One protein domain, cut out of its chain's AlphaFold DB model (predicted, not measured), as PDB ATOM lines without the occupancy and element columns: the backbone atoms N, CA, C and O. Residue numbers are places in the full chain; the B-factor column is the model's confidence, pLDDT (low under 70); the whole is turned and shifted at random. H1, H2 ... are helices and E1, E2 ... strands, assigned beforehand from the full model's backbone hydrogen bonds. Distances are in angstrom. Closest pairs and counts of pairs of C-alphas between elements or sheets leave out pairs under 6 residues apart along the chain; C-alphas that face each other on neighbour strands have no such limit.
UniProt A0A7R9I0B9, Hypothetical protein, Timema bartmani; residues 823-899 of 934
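AT A GLANCE: This is residues 823 to 899 of the 934 residues of the protein "Hypothetical protein" of Timema bartmani (UniProt A0A7R9I0B9). What does the model look like? A narrow, twisted sheet of three strands has H1 over one face, and H2 leads off from the end of E3, with residues 891 to 899 sticking out as a free arm. The loops of residues 828 to 844 and 853 to 865 reach beyond opposite ends of the sheet and make the longest axis. What is it made of? The 77 printed residues include named elements in the order E1, E2, H1, E3, H2; the mixed sheet runs E1, E2, E3, and the class is mixed, helices and strands. The whole is loose and flat, with a radius of gyration of the C-alphas of 15.1 A and spans of 49 by 37 by 16 A.

HOW THE PARTS SIT: How do the strands pair? E1, residues 823 to 827, and E2, residues 845 to 852, are an antiparallel hairpin, with N 825 and O 847 within hydrogen-bond range at 2.8 A. E3, residues 880 to 886, is parallel to E2, with N 848 and O 881 within range at 2.8 A. Where are the helices? H1, residues 866 to 877, is on the sheet, the two making two layers, with a helix on one face of a sheet; its height over the sheet is 9.0 A and it lies over E3, and the closest C-alphas of H1 and E3, those of Gln 872 and Val 882, are 6.4 A apart. E2, H1 and E3 form a strand-helix-strand unit, two parallel neighbour strands with a helix between, and its crossover is right-handed. H2, residues 887 to 898, only grazes the sheet, with residues 887 to 892, and is apart from H1. Are the helix backbones complete? In H1 and H2 every O i to N i+4 pair is within hydrogen-bond range.

IN THESE COORDINATES: Where does the printed part begin? E1 starts at C-alpha 823, (57.798, 23.137, 86.798). How long are the longer elements? E2 measures 22.0 A, E3 18.6 A, H1 16.2 A and H2 16.1 A, which ends at C-alpha 898, (56.362, 7.012, 97.019).

THE WHOLE: How far does it reach? The two C-alphas farthest apart, of Thr 840 and Asn 860, are 49.2 A apart. Is anything cut or uncertain? The printed part has no cut; the links E1 to E2 and E2 to H1 are long, and pLDDT is under 70 at residues 823 to 824, 826 to 843 and 894 to 899.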
ATOM      1  N   PHE A 823      56.372  23.136  86.503       67.69
ATOM      2  CA  PHE A 823      57.798  23.137  86.798       67.69
ATOM      3  C   PHE A 823      58.620  22.995  85.524       67.69
ATOM      4  O   PHE A 823      58.248  22.322  84.559       67.69
ATOM      5  N   GLN A 824      59.743  23.699  85.539       67.56
ATOM      6  CA  GLN A 824      60.728  23.711  84.478       67.56
ATOM      7  C   GLN A 824      61.772  22.631  84.752       67.56
ATOM      8  O   GLN A 824      62.293  22.533  85.862       67.56
ATOM      9  N   VAL A 825      62.116  21.870  83.718       70.69
ATOM     10  CA  VAL A 825      63.246  20.942  83.705       70.69
ATOM     11  C   VAL A 825      64.253  21.463  82.683       70.69
ATOM     12  O   VAL A 825      63.901  21.744  81.540       70.69
ATOM     13  N   LEU A 826      65.502  21.653  83.096       68.62
ATOM     14  CA  LEU A 826      66.592  21.965  82.173       68.62
ATOM     15  C   LEU A 826      67.160  20.649  81.649       68.62
ATOM     16  O   LEU A 826      67.305  19.713  82.425       68.62
ATOM     17  N   LEU A 827      67.472  20.555  80.362       68.00
ATOM     18  CA  LEU A 827      68.045  19.361  79.750       68.00
ATOM     19  C   LEU A 827      69.404  19.697  79.131       68.00
ATOM     20  O   LEU A 827      69.552  20.718  78.456       68.00
ATOM     21  N   ASN A 828      70.403  18.844  79.363       69.56
ATOM     22  CA  ASN A 828      71.707  18.966  78.710       69.56
ATOM     23  C   ASN A 828      71.656  18.489  77.241       69.56
ATOM     24  O   ASN A 828      70.620  18.029  76.753       69.56
ATOM     25  N   THR A 829      72.790  18.547  76.539       65.81
ATOM     26  CA  THR A 829      72.923  18.091  75.140       65.81
ATOM     27  C   THR A 829      72.537  16.623  74.920       65.81
ATOM     28  O   THR A 829      72.115  16.270  73.822       65.81
ATOM     29  N   ASP A 830      72.602  15.791  75.964       67.69
ATOM     30  CA  ASP A 830      72.219  14.372  75.945       67.69
ATOM     31  C   ASP A 830      70.761  14.136  76.390       67.69
ATOM     32  O   ASP A 830      70.379  13.004  76.685       67.69
ATOM     33  N   LYS A 831      69.943  15.197  76.481       66.56
ATOM     34  CA  LYS A 831      68.551  15.181  76.977       66.56
ATOM     35  C   LYS A 831      68.389  14.678  78.422       66.56
ATOM     36  O   LYS A 831      67.311  14.226  78.799       66.56
ATOM     37  N   LYS A 832      69.427  14.779  79.259       67.31
ATOM     38  CA  LYS A 832      69.356  14.442  80.692       67.31
ATOM     39  C   LYS A 832      68.986  15.666  81.537       67.31
ATOM     40  O   LYS A 832      69.462  16.761  81.227       67.31
ATOM     41  N   PRO A 833      68.193  15.500  82.613       67.38
ATOM     42  CA  PRO A 833      67.792  16.602  83.481       67.38
ATOM     43  C   PRO A 833      68.985  17.215  84.227       67.38
ATOM     44  O   PRO A 833      69.755  16.513  84.883       67.38
ATOM     45  N   LEU A 834      69.107  18.536  84.128       63.94
ATOM     46  CA  LEU A 834      70.027  19.402  84.856       63.94
ATOM     47  C   LEU A 834      69.274  20.061  86.015       63.94
ATOM     48  O   LEU A 834      68.220  20.673  85.822       63.94
ATOM     49  N   TRP A 835      69.829  19.942  87.216       59.53
ATOM     50  CA  TRP A 835      69.196  20.415  88.453       59.53
ATOM     51  C   TRP A 835      69.713  21.792  88.899       59.53
ATOM     52  O   TRP A 835      69.002  22.512  89.594       59.53
ATOM     53  N   GLU A 836      70.897  22.193  88.427       56.62
ATOM     54  CA  GLU A 836      71.484  23.529  88.580       56.62
ATOM     55  C   GLU A 836      72.104  23.968  87.245       56.62
ATOM     56  O   GLU A 836      72.590  23.136  86.481       56.62
ATOM     57  N   LYS A 837      72.042  25.271  86.930       50.62
ATOM     58  CA  LYS A 837      72.637  25.842  85.711       50.62
ATOM     59  C   LYS A 837      74.038  26.352  86.047       50.62
ATOM     60  O   LYS A 837      74.147  27.351  86.757       50.62
ATOM     61  N   HIS A 838      75.086  25.715  85.532       56.84
ATOM     62  CA  HIS A 838      76.459  26.195  85.702       56.84
ATOM     63  C   HIS A 838      76.887  27.059  84.503       56.84
ATOM     64  O   HIS A 838      76.423  26.859  83.381       56.84
ATOM     65  N   GLU A 839      77.784  28.032  84.713       50.06
ATOM     66  CA  GLU A 839      78.289  28.930  83.649       50.06
ATOM     67  C   GLU A 839      78.971  28.181  82.485       50.06
ATOM     68  O   GLU A 839      79.121  28.722  81.389       50.06
ATOM     69  N   THR A 840      79.353  26.920  82.699       51.34
ATOM     70  CA  THR A 840      79.995  26.037  81.720       51.34
ATOM     71  C   THR A 840      79.022  25.292  80.798       51.34
ATOM     72  O   THR A 840      79.467  24.728  79.797       51.34
ATOM     73  N   ASP A 841      77.716  25.295  81.085       56.78
ATOM     74  CA  ASP A 841      76.718  24.546  80.311       56.78
ATOM     75  C   ASP A 841      76.330  25.294  79.024       56.78
ATOM     76  O   ASP A 841      75.451  26.162  79.003       56.78
ATOM     77  N   LYS A 842      76.989  24.953  77.911       55.44
ATOM     78  CA  LYS A 842      76.603  25.403  76.563       55.44
ATOM     79  C   LYS A 842      75.522  24.468  75.996       55.44
ATOM     80  O   LYS A 842      75.654  23.256  76.100       55.44
ATOM     81  N   ASN A 843      74.492  25.033  75.355       63.72
ATOM     82  CA  ASN A 843      73.359  24.326  74.723       63.72
ATOM     83  C   ASN A 843      72.430  23.552  75.685       63.72
ATOM     84  O   ASN A 843      72.279  22.337  75.581       63.72
ATOM     85  N   VAL A 844      71.755  24.274  76.585       70.00
ATOM     86  CA  VAL A 844      70.704  23.726  77.464       70.00
ATOM     87  C   VAL A 844      69.327  23.906  76.817       70.00
ATOM     88  O   VAL A 844      68.942  25.038  76.514       70.00
ATOM     89  N   SER A 845      68.563  22.826  76.646       73.19
ATOM     90  CA  SER A 845      67.156  22.901  76.234       73.19
ATOM     91  C   SER A 845      66.240  23.017  77.456       73.19
ATOM     92  O   SER A 845      66.501  22.450  78.517       73.19
ATOM     93  N   LYS A 846      65.174  23.817  77.344       79.12
ATOM     94  CA  LYS A 846      64.202  24.019  78.427       79.12
ATOM     95  C   LYS A 846      62.980  23.147  78.165       79.12
ATOM     96  O   LYS A 846      62.396  23.240  77.095       79.12
ATOM     97  N   LEU A 847      62.572  22.344  79.139       79.81
ATOM     98  CA  LEU A 847      61.346  21.552  79.106       79.81
ATOM     99  C   LEU A 847      60.357  22.124  80.130       79.81
ATOM    100  O   LEU A 847      60.689  22.280  81.305       79.81
ATOM    101  N   ALA A 848      59.144  22.446  79.693       80.69
ATOM    102  CA  ALA A 848      58.033  22.828  80.552       80.69
ATOM    103  C   ALA A 848      57.058  21.654  80.674       80.69
ATOM    104  O   ALA A 848      56.454  21.230  79.687       80.69
ATOM    105  N   VAL A 849      56.877  21.151  81.896       78.31
ATOM    106  CA  VAL A 849      55.860  20.137  82.189       78.31
ATOM    107  C   VAL A 849      54.605  20.845  82.689       78.31
ATOM    108  O   VAL A 849      54.611  21.471  83.751       78.31
ATOM    109  N   VAL A 850      53.525  20.760  81.909       81.50
ATOM    110  CA  VAL A 850      52.235  21.391  82.214       81.50
ATOM    111  C   VAL A 850      51.271  20.326  82.722       81.50
ATOM    112  O   VAL A 850      50.930  19.387  82.002       81.50
ATOM    113  N   LEU A 851      50.817  20.469  83.967       80.62
ATOM    114  CA  LEU A 851      49.857  19.544  84.565       80.62
ATOM    115  C   LEU A 851      48.430  19.912  84.140       80.62
ATOM    116  O   LEU A 851      47.897  20.936  84.562       80.62
ATOM    117  N   LEU A 852      47.815  19.057  83.322       85.12
ATOM    118  CA  LEU A 852      46.473  19.243  82.767       85.12
ATOM    119  C   LEU A 852      45.418  18.536  83.628       85.12
ATOM    120  O   LEU A 852      45.506  17.337  83.900       85.12
ATOM    121  N   ARG A 853      44.400  19.272  84.055       86.56
ATOM    122  CA  ARG A 853      43.231  18.789  84.802       86.56
ATOM    123  C   ARG A 853      42.129  18.361  83.842       86.56
ATOM    124  O   ARG A 853      42.078  18.812  82.705       86.56
ATOM    125  N   ASP A 854      41.166  17.585  84.329       84.25
ATOM    126  CA  ASP A 854      40.004  17.199  83.512       84.25
ATOM    127  C   ASP A 854      39.201  18.422  83.029       84.25
ATOM    128  O   ASP A 854      38.715  18.442  81.904       84.25
ATOM    129  N   ASN A 855      39.143  19.489  83.833       86.12
ATOM    130  CA  ASN A 855      38.481  20.747  83.466       86.12
ATOM    131  C   ASN A 855      39.199  21.538  82.361       86.12
ATOM    132  O   ASN A 855      38.600  22.473  81.820       86.12
ATOM    133  N   ASP A 856      40.447  21.193  82.045       89.25
ATOM    134  CA  ASP A 856      41.219  21.825  80.976       89.25
ATOM    135  C   ASP A 856      40.827  21.251  79.593       89.25
ATOM    136  O   ASP A 856      41.175  21.824  78.562       89.25
ATOM    137  N   TYR A 857      40.034  20.169  79.567       92.19
ATOM    138  CA  TYR A 857      39.458  19.569  78.364       92.19
ATOM    139  C   TYR A 857      37.954  19.859  78.232       92.19
ATOM    140  O   TYR A 857      37.261  20.177  79.205       92.19
ATOM    141  N   CYS A 858      37.430  19.744  77.012       92.50
ATOM    142  CA  CYS A 858      35.992  19.692  76.762       92.50
ATOM    143  C   CYS A 858      35.372  18.463  77.447       92.50
ATOM    144  O   CYS A 858      35.977  17.400  77.547       92.50
ATOM    145  N   LEU A 859      34.137  18.606  77.929       90.50
ATOM    146  CA  LEU A 859      33.498  17.586  78.762       90.50
ATOM    147  C   LEU A 859      33.136  16.318  77.972       90.50
ATOM    148  O   LEU A 859      33.142  15.224  78.527       90.50
ATOM    149  N   ASN A 860      32.793  16.465  76.691       90.88
ATOM    150  CA  ASN A 860      32.301  15.375  75.844       90.88
ATOM    151  C   ASN A 860      33.372  14.746  74.941       90.88
ATOM    152  O   ASN A 860      33.170  13.632  74.467       90.88
ATOM    153  N   ILE A 861      34.483  15.441  74.683       89.75
ATOM    154  CA  ILE A 861      35.585  14.962  73.835       89.75
ATOM    155  C   ILE A 861      36.931  15.438  74.403       89.75
ATOM    156  O   ILE A 861      36.969  16.510  75.005       89.75
ATOM    157  N   PRO A 862      38.050  14.714  74.196       89.50
ATOM    158  CA  PRO A 862      39.363  15.060  74.754       89.50
ATOM    159  C   PRO A 862      40.047  16.244  74.034       89.50
ATOM    160  O   PRO A 862      41.258  16.236  73.833       89.50
ATOM    161  N   GLN A 863      39.279  17.265  73.650       93.62
ATOM    162  CA  GLN A 863      39.778  18.515  73.085       93.62
ATOM    163  C   GLN A 863      40.313  19.403  74.206       93.62
ATOM    164  O   GLN A 863      39.597  19.668  75.171       93.62
ATOM    165  N   LEU A 864      41.552  19.875  74.081       94.25
ATOM    166  CA  LEU A 864      42.122  20.845  75.015       94.25
ATOM    167  C   LEU A 864      41.463  22.215  74.803       94.25
ATOM    168  O   LEU A 864      41.285  22.635  73.665       94.25
ATOM    169  N   LYS A 865      41.119  22.935  75.869       95.25
ATOM    170  CA  LYS A 865      40.518  24.276  75.765       95.25
ATOM    171  C   LYS A 865      41.520  25.326  75.287       95.25
ATOM    172  O   LYS A 865      42.723  25.187  75.525       95.25
ATOM    173  N   GLY A 866      41.030  26.408  74.676       94.44
ATOM    174  CA  GLY A 866      41.894  27.417  74.052       94.44
ATOM    175  C   GLY A 866      42.849  28.107  75.019       94.44
ATOM    176  O   GLY A 866      43.991  28.335  74.654       94.44
ATOM    177  N   GLU A 867      42.460  28.338  76.277       90.81
ATOM    178  CA  GLU A 867      43.375  28.899  77.287       90.81
ATOM    179  C   GLU A 867      44.613  28.008  77.502       90.81
ATOM    180  O   GLU A 867      45.742  28.492  77.601       90.81
ATOM    181  N   CYS A 868      44.415  26.688  77.542       90.38
ATOM    182  CA  CYS A 868      45.501  25.734  77.737       90.38
ATOM    183  C   CYS A 868      46.351  25.579  76.474       90.38
ATOM    184  O   CYS A 868      47.575  25.544  76.580       90.38
ATOM    185  N   GLN A 869      45.723  25.556  75.294       93.56
ATOM    186  CA  GLN A 869      46.440  25.583  74.015       93.56
ATOM    187  C   GLN A 869      47.297  26.852  73.880       93.56
ATOM    188  O   GLN A 869      48.481  26.775  73.564       93.56
ATOM    189  N   LEU A 870      46.731  28.015  74.210       91.06
ATOM    190  CA  LEU A 870      47.416  29.304  74.190       91.06
ATOM    191  C   LEU A 870      48.605  29.317  75.160       91.06
ATOM    192  O   LEU A 870      49.693  29.779  74.820       91.06
ATOM    193  N   LYS A 871      48.437  28.755  76.365       86.88
ATOM    194  CA  LYS A 871      49.530  28.613  77.337       86.88
ATOM    195  C   LYS A 871      50.669  27.741  76.802       86.88
ATOM    196  O   LYS A 871      51.826  28.100  77.022       86.88
ATOM    197  N   GLN A 872      50.356  26.627  76.137       88.88
ATOM    198  CA  GLN A 872      51.356  25.754  75.517       88.88
ATOM    199  C   GLN A 872      52.111  26.495  74.406       88.88
ATOM    200  O   GLN A 872      53.332  26.599  74.497       88.88
ATOM    201  N   ARG A 873      51.395  27.138  73.473       90.44
ATOM    202  CA  ARG A 873      51.987  27.965  72.406       90.44
ATOM    203  C   ARG A 873      52.936  29.028  72.957       90.44
ATOM    204  O   ARG A 873      54.077  29.142  72.526       90.44
ATOM    205  N   HIS A 874      52.502  29.786  73.963       88.50
ATOM    206  CA  HIS A 874      53.340  30.824  74.562       88.50
ATOM    207  C   HIS A 874      54.622  30.274  75.203       88.50
ATOM    208  O   HIS A 874      55.644  30.954  75.200       88.50
ATOM    209  N   LEU A 875      54.585  29.080  75.803       85.12
ATOM    210  CA  LEU A 875      55.787  28.447  76.355       85.12
ATOM    211  C   LEU A 875      56.743  28.016  75.235       85.12
ATOM    212  O   LEU A 875      57.948  28.228  75.357       85.12
ATOM    213  N   GLU A 876      56.212  27.493  74.130       88.50
ATOM    214  CA  GLU A 876      56.998  27.143  72.940       88.50
ATOM    215  C   GLU A 876      57.705  28.366  72.350       88.50
ATOM    216  O   GLU A 876      58.912  28.326  72.109       88.50
ATOM    217  N   MET A 877      57.000  29.495  72.235       84.94
ATOM    218  CA  MET A 877      57.574  30.767  71.775       84.94
ATOM    219  C   MET A 877      58.682  31.295  72.696       84.94
ATOM    220  O   MET A 877      59.644  31.899  72.231       84.94
ATOM    221  N   LEU A 878      58.594  31.024  74.003       82.81
ATOM    222  CA  LEU A 878      59.636  31.356  74.984       82.81
ATOM    223  C   LEU A 878      60.834  30.378  74.958       82.81
ATOM    224  O   LEU A 878      61.739  30.476  75.799       82.81
ATOM    225  N   GLY A 879      60.853  29.435  74.010       81.31
ATOM    226  CA  GLY A 879      61.934  28.474  73.795       81.31
ATOM    227  C   GLY A 879      61.849  27.221  74.667       81.31
ATOM    228  O   GLY A 879      62.871  26.560  74.874       81.31
ATOM    229  N   TYR A 880      60.670  26.900  75.213       81.56
ATOM    230  CA  TYR A 880      60.438  25.651  75.937       81.56
ATOM    231  C   TYR A 880      59.923  24.560  74.994       81.56
ATOM    232  O   TYR A 880      59.031  24.784  74.189       81.56
ATOM    233  N   GLN A 881      60.407  23.336  75.159       81.94
ATOM    234  CA  GLN A 881      59.655  22.153  74.754       81.94
ATOM    235  C   GLN A 881      58.539  21.939  75.773       81.94
ATOM    236  O   GLN A 881      58.795  22.016  76.974       81.94
ATOM    237  N   VAL A 882      57.308  21.699  75.331       84.12
ATOM    238  CA  VAL A 882      56.156  21.619  76.235       84.12
ATOM    239  C   VAL A 882      55.578  20.216  76.230       84.12
ATOM    240  O   VAL A 882      55.283  19.656  75.180       84.12
ATOM    241  N   VAL A 883      55.391  19.649  77.422       83.88
ATOM    242  CA  VAL A 883      54.738  18.349  77.601       83.88
ATOM    243  C   VAL A 883      53.559  18.518  78.549       83.88
ATOM    244  O   VAL A 883      53.719  18.864  79.721       83.88
ATOM    245  N   GLY A 884      52.355  18.279  78.029       82.44
ATOM    246  CA  GLY A 884      51.126  18.248  78.815       82.44
ATOM    247  C   GLY A 884      50.904  16.869  79.430       82.44
ATOM    248  O   GLY A 884      50.713  15.897  78.704       82.44
ATOM    249  N   ILE A 885      50.885  16.773  80.760       81.81
ATOM    250  CA  ILE A 885      50.631  15.516  81.480       81.81
ATOM    251  C   ILE A 885      49.326  15.646  82.256       81.81
ATOM    252  O   ILE A 885      49.151  16.586  83.028       81.81
ATOM    253  N   LYS A 886      48.415  14.674  82.112       82.06
ATOM    254  CA  LYS A 886      47.199  14.638  82.934       82.06
ATOM    255  C   LYS A 886      47.562  14.540  84.415       82.06
ATOM    256  O   LYS A 886      48.281  13.629  84.821       82.06
ATOM    257  N   GLN A 887      46.998  15.410  85.246       79.06
ATOM    258  CA  GLN A 887      47.305  15.459  86.674       79.06
ATOM    259  C   GLN A 887      46.969  14.137  87.388       79.06
ATOM    260  O   GLN A 887      47.692  13.721  88.286       79.06
ATOM    261  N   ALA A 888      45.919  13.426  86.964       75.44
ATOM    262  CA  ALA A 888      45.586  12.101  87.495       75.44
ATOM    263  C   ALA A 888      46.673  11.050  87.199       75.44
ATOM    264  O   ALA A 888      47.008  10.241  88.071       75.44
ATOM    265  N   LEU A 889      47.254  11.097  85.996       77.88
ATOM    266  CA  LEU A 889      48.373  10.240  85.613       77.88
ATOM    267  C   LEU A 889      49.608  10.599  86.444       77.88
ATOM    268  O   LEU A 889      50.200   9.714  87.052       77.88
ATOM    269  N   TRP A 890      49.921  11.893  86.567       74.94
ATOM    270  CA  TRP A 890      51.021  12.381  87.404       74.94
ATOM    271  C   TRP A 890      50.891  11.931  88.864       74.94
ATOM    272  O   TRP A 890      51.821  11.362  89.427       74.94
ATOM    273  N   ASN A 891      49.712  12.095  89.466       75.88
ATOM    274  CA  ASN A 891      49.443  11.651  90.834       75.88
ATOM    275  C   ASN A 891      49.582  10.127  90.990       75.88
ATOM    276  O   ASN A 891      50.004   9.652  92.043       75.88
ATOM    277  N   SER A 892      49.228   9.352  89.961       76.06
ATOM    278  CA  SER A 892      49.396   7.892  89.966       76.06
ATOM    279  C   SER A 892      50.872   7.504  89.906       76.06
ATOM    280  O   SER A 892      51.315   6.672  90.696       76.06
ATOM    281  N   ILE A 893      51.642   8.171  89.043       72.69
ATOM    282  CA  ILE A 893      53.097   8.023  88.945       72.69
ATOM    283  C   ILE A 893      53.757   8.386  90.285       72.69
ATOM    284  O   ILE A 893      54.531   7.602  90.829       72.69
ATOM    285  N   GLN A 894      53.386   9.522  90.881       67.44
ATOM    286  CA  GLN A 894      53.906   9.962  92.176       67.44
ATOM    287  C   GLN A 894      53.631   8.934  93.280       67.44
ATOM    288  O   GLN A 894      54.536   8.606  94.045       67.44
ATOM    289  N   ARG A 895      52.408   8.386  93.345       65.69
ATOM    290  CA  ARG A 895      52.054   7.343  94.320       65.69
ATOM    291  C   ARG A 895      52.903   6.090  94.147       65.69
ATOM    292  O   ARG A 895      53.385   5.574  95.151       65.69
ATOM    293  N   LEU A 896      53.118   5.638  92.909       61.12
ATOM    294  CA  LEU A 896      53.966   4.481  92.603       61.12
ATOM    295  C   LEU A 896      55.409   4.689  93.088       61.12
ATOM    296  O   LEU A 896      55.971   3.793  93.712       61.12
ATOM    297  N   PHE A 897      55.973   5.884  92.897       57.00
ATOM    298  CA  PHE A 897      57.326   6.203  93.366       57.00
ATOM    299  C   PHE A 897      57.426   6.385  94.885       57.00
ATOM    300  O   PHE A 897      58.420   5.978  95.480       57.00
ATOM    301  N   THR A 898      56.396   6.923  95.545       52.84
ATOM    302  CA  THR A 898      56.362   7.012  97.019       52.84
ATOM    303  C   THR A 898      56.056   5.679  97.710       52.84
ATOM    304  O   THR A 898      56.340   5.536  98.896       52.84
ATOM    305  N   ALA A 899      55.477   4.710  96.993       44.41
ATOM    306  CA  ALA A 899      55.119   3.388  97.511       44.41
ATOM    307  C   ALA A 899      56.190   2.313  97.252       44.41
ATOM    308  O   ALA A 899      56.034   1.182  97.716       44.41
TER     309      ALA A 899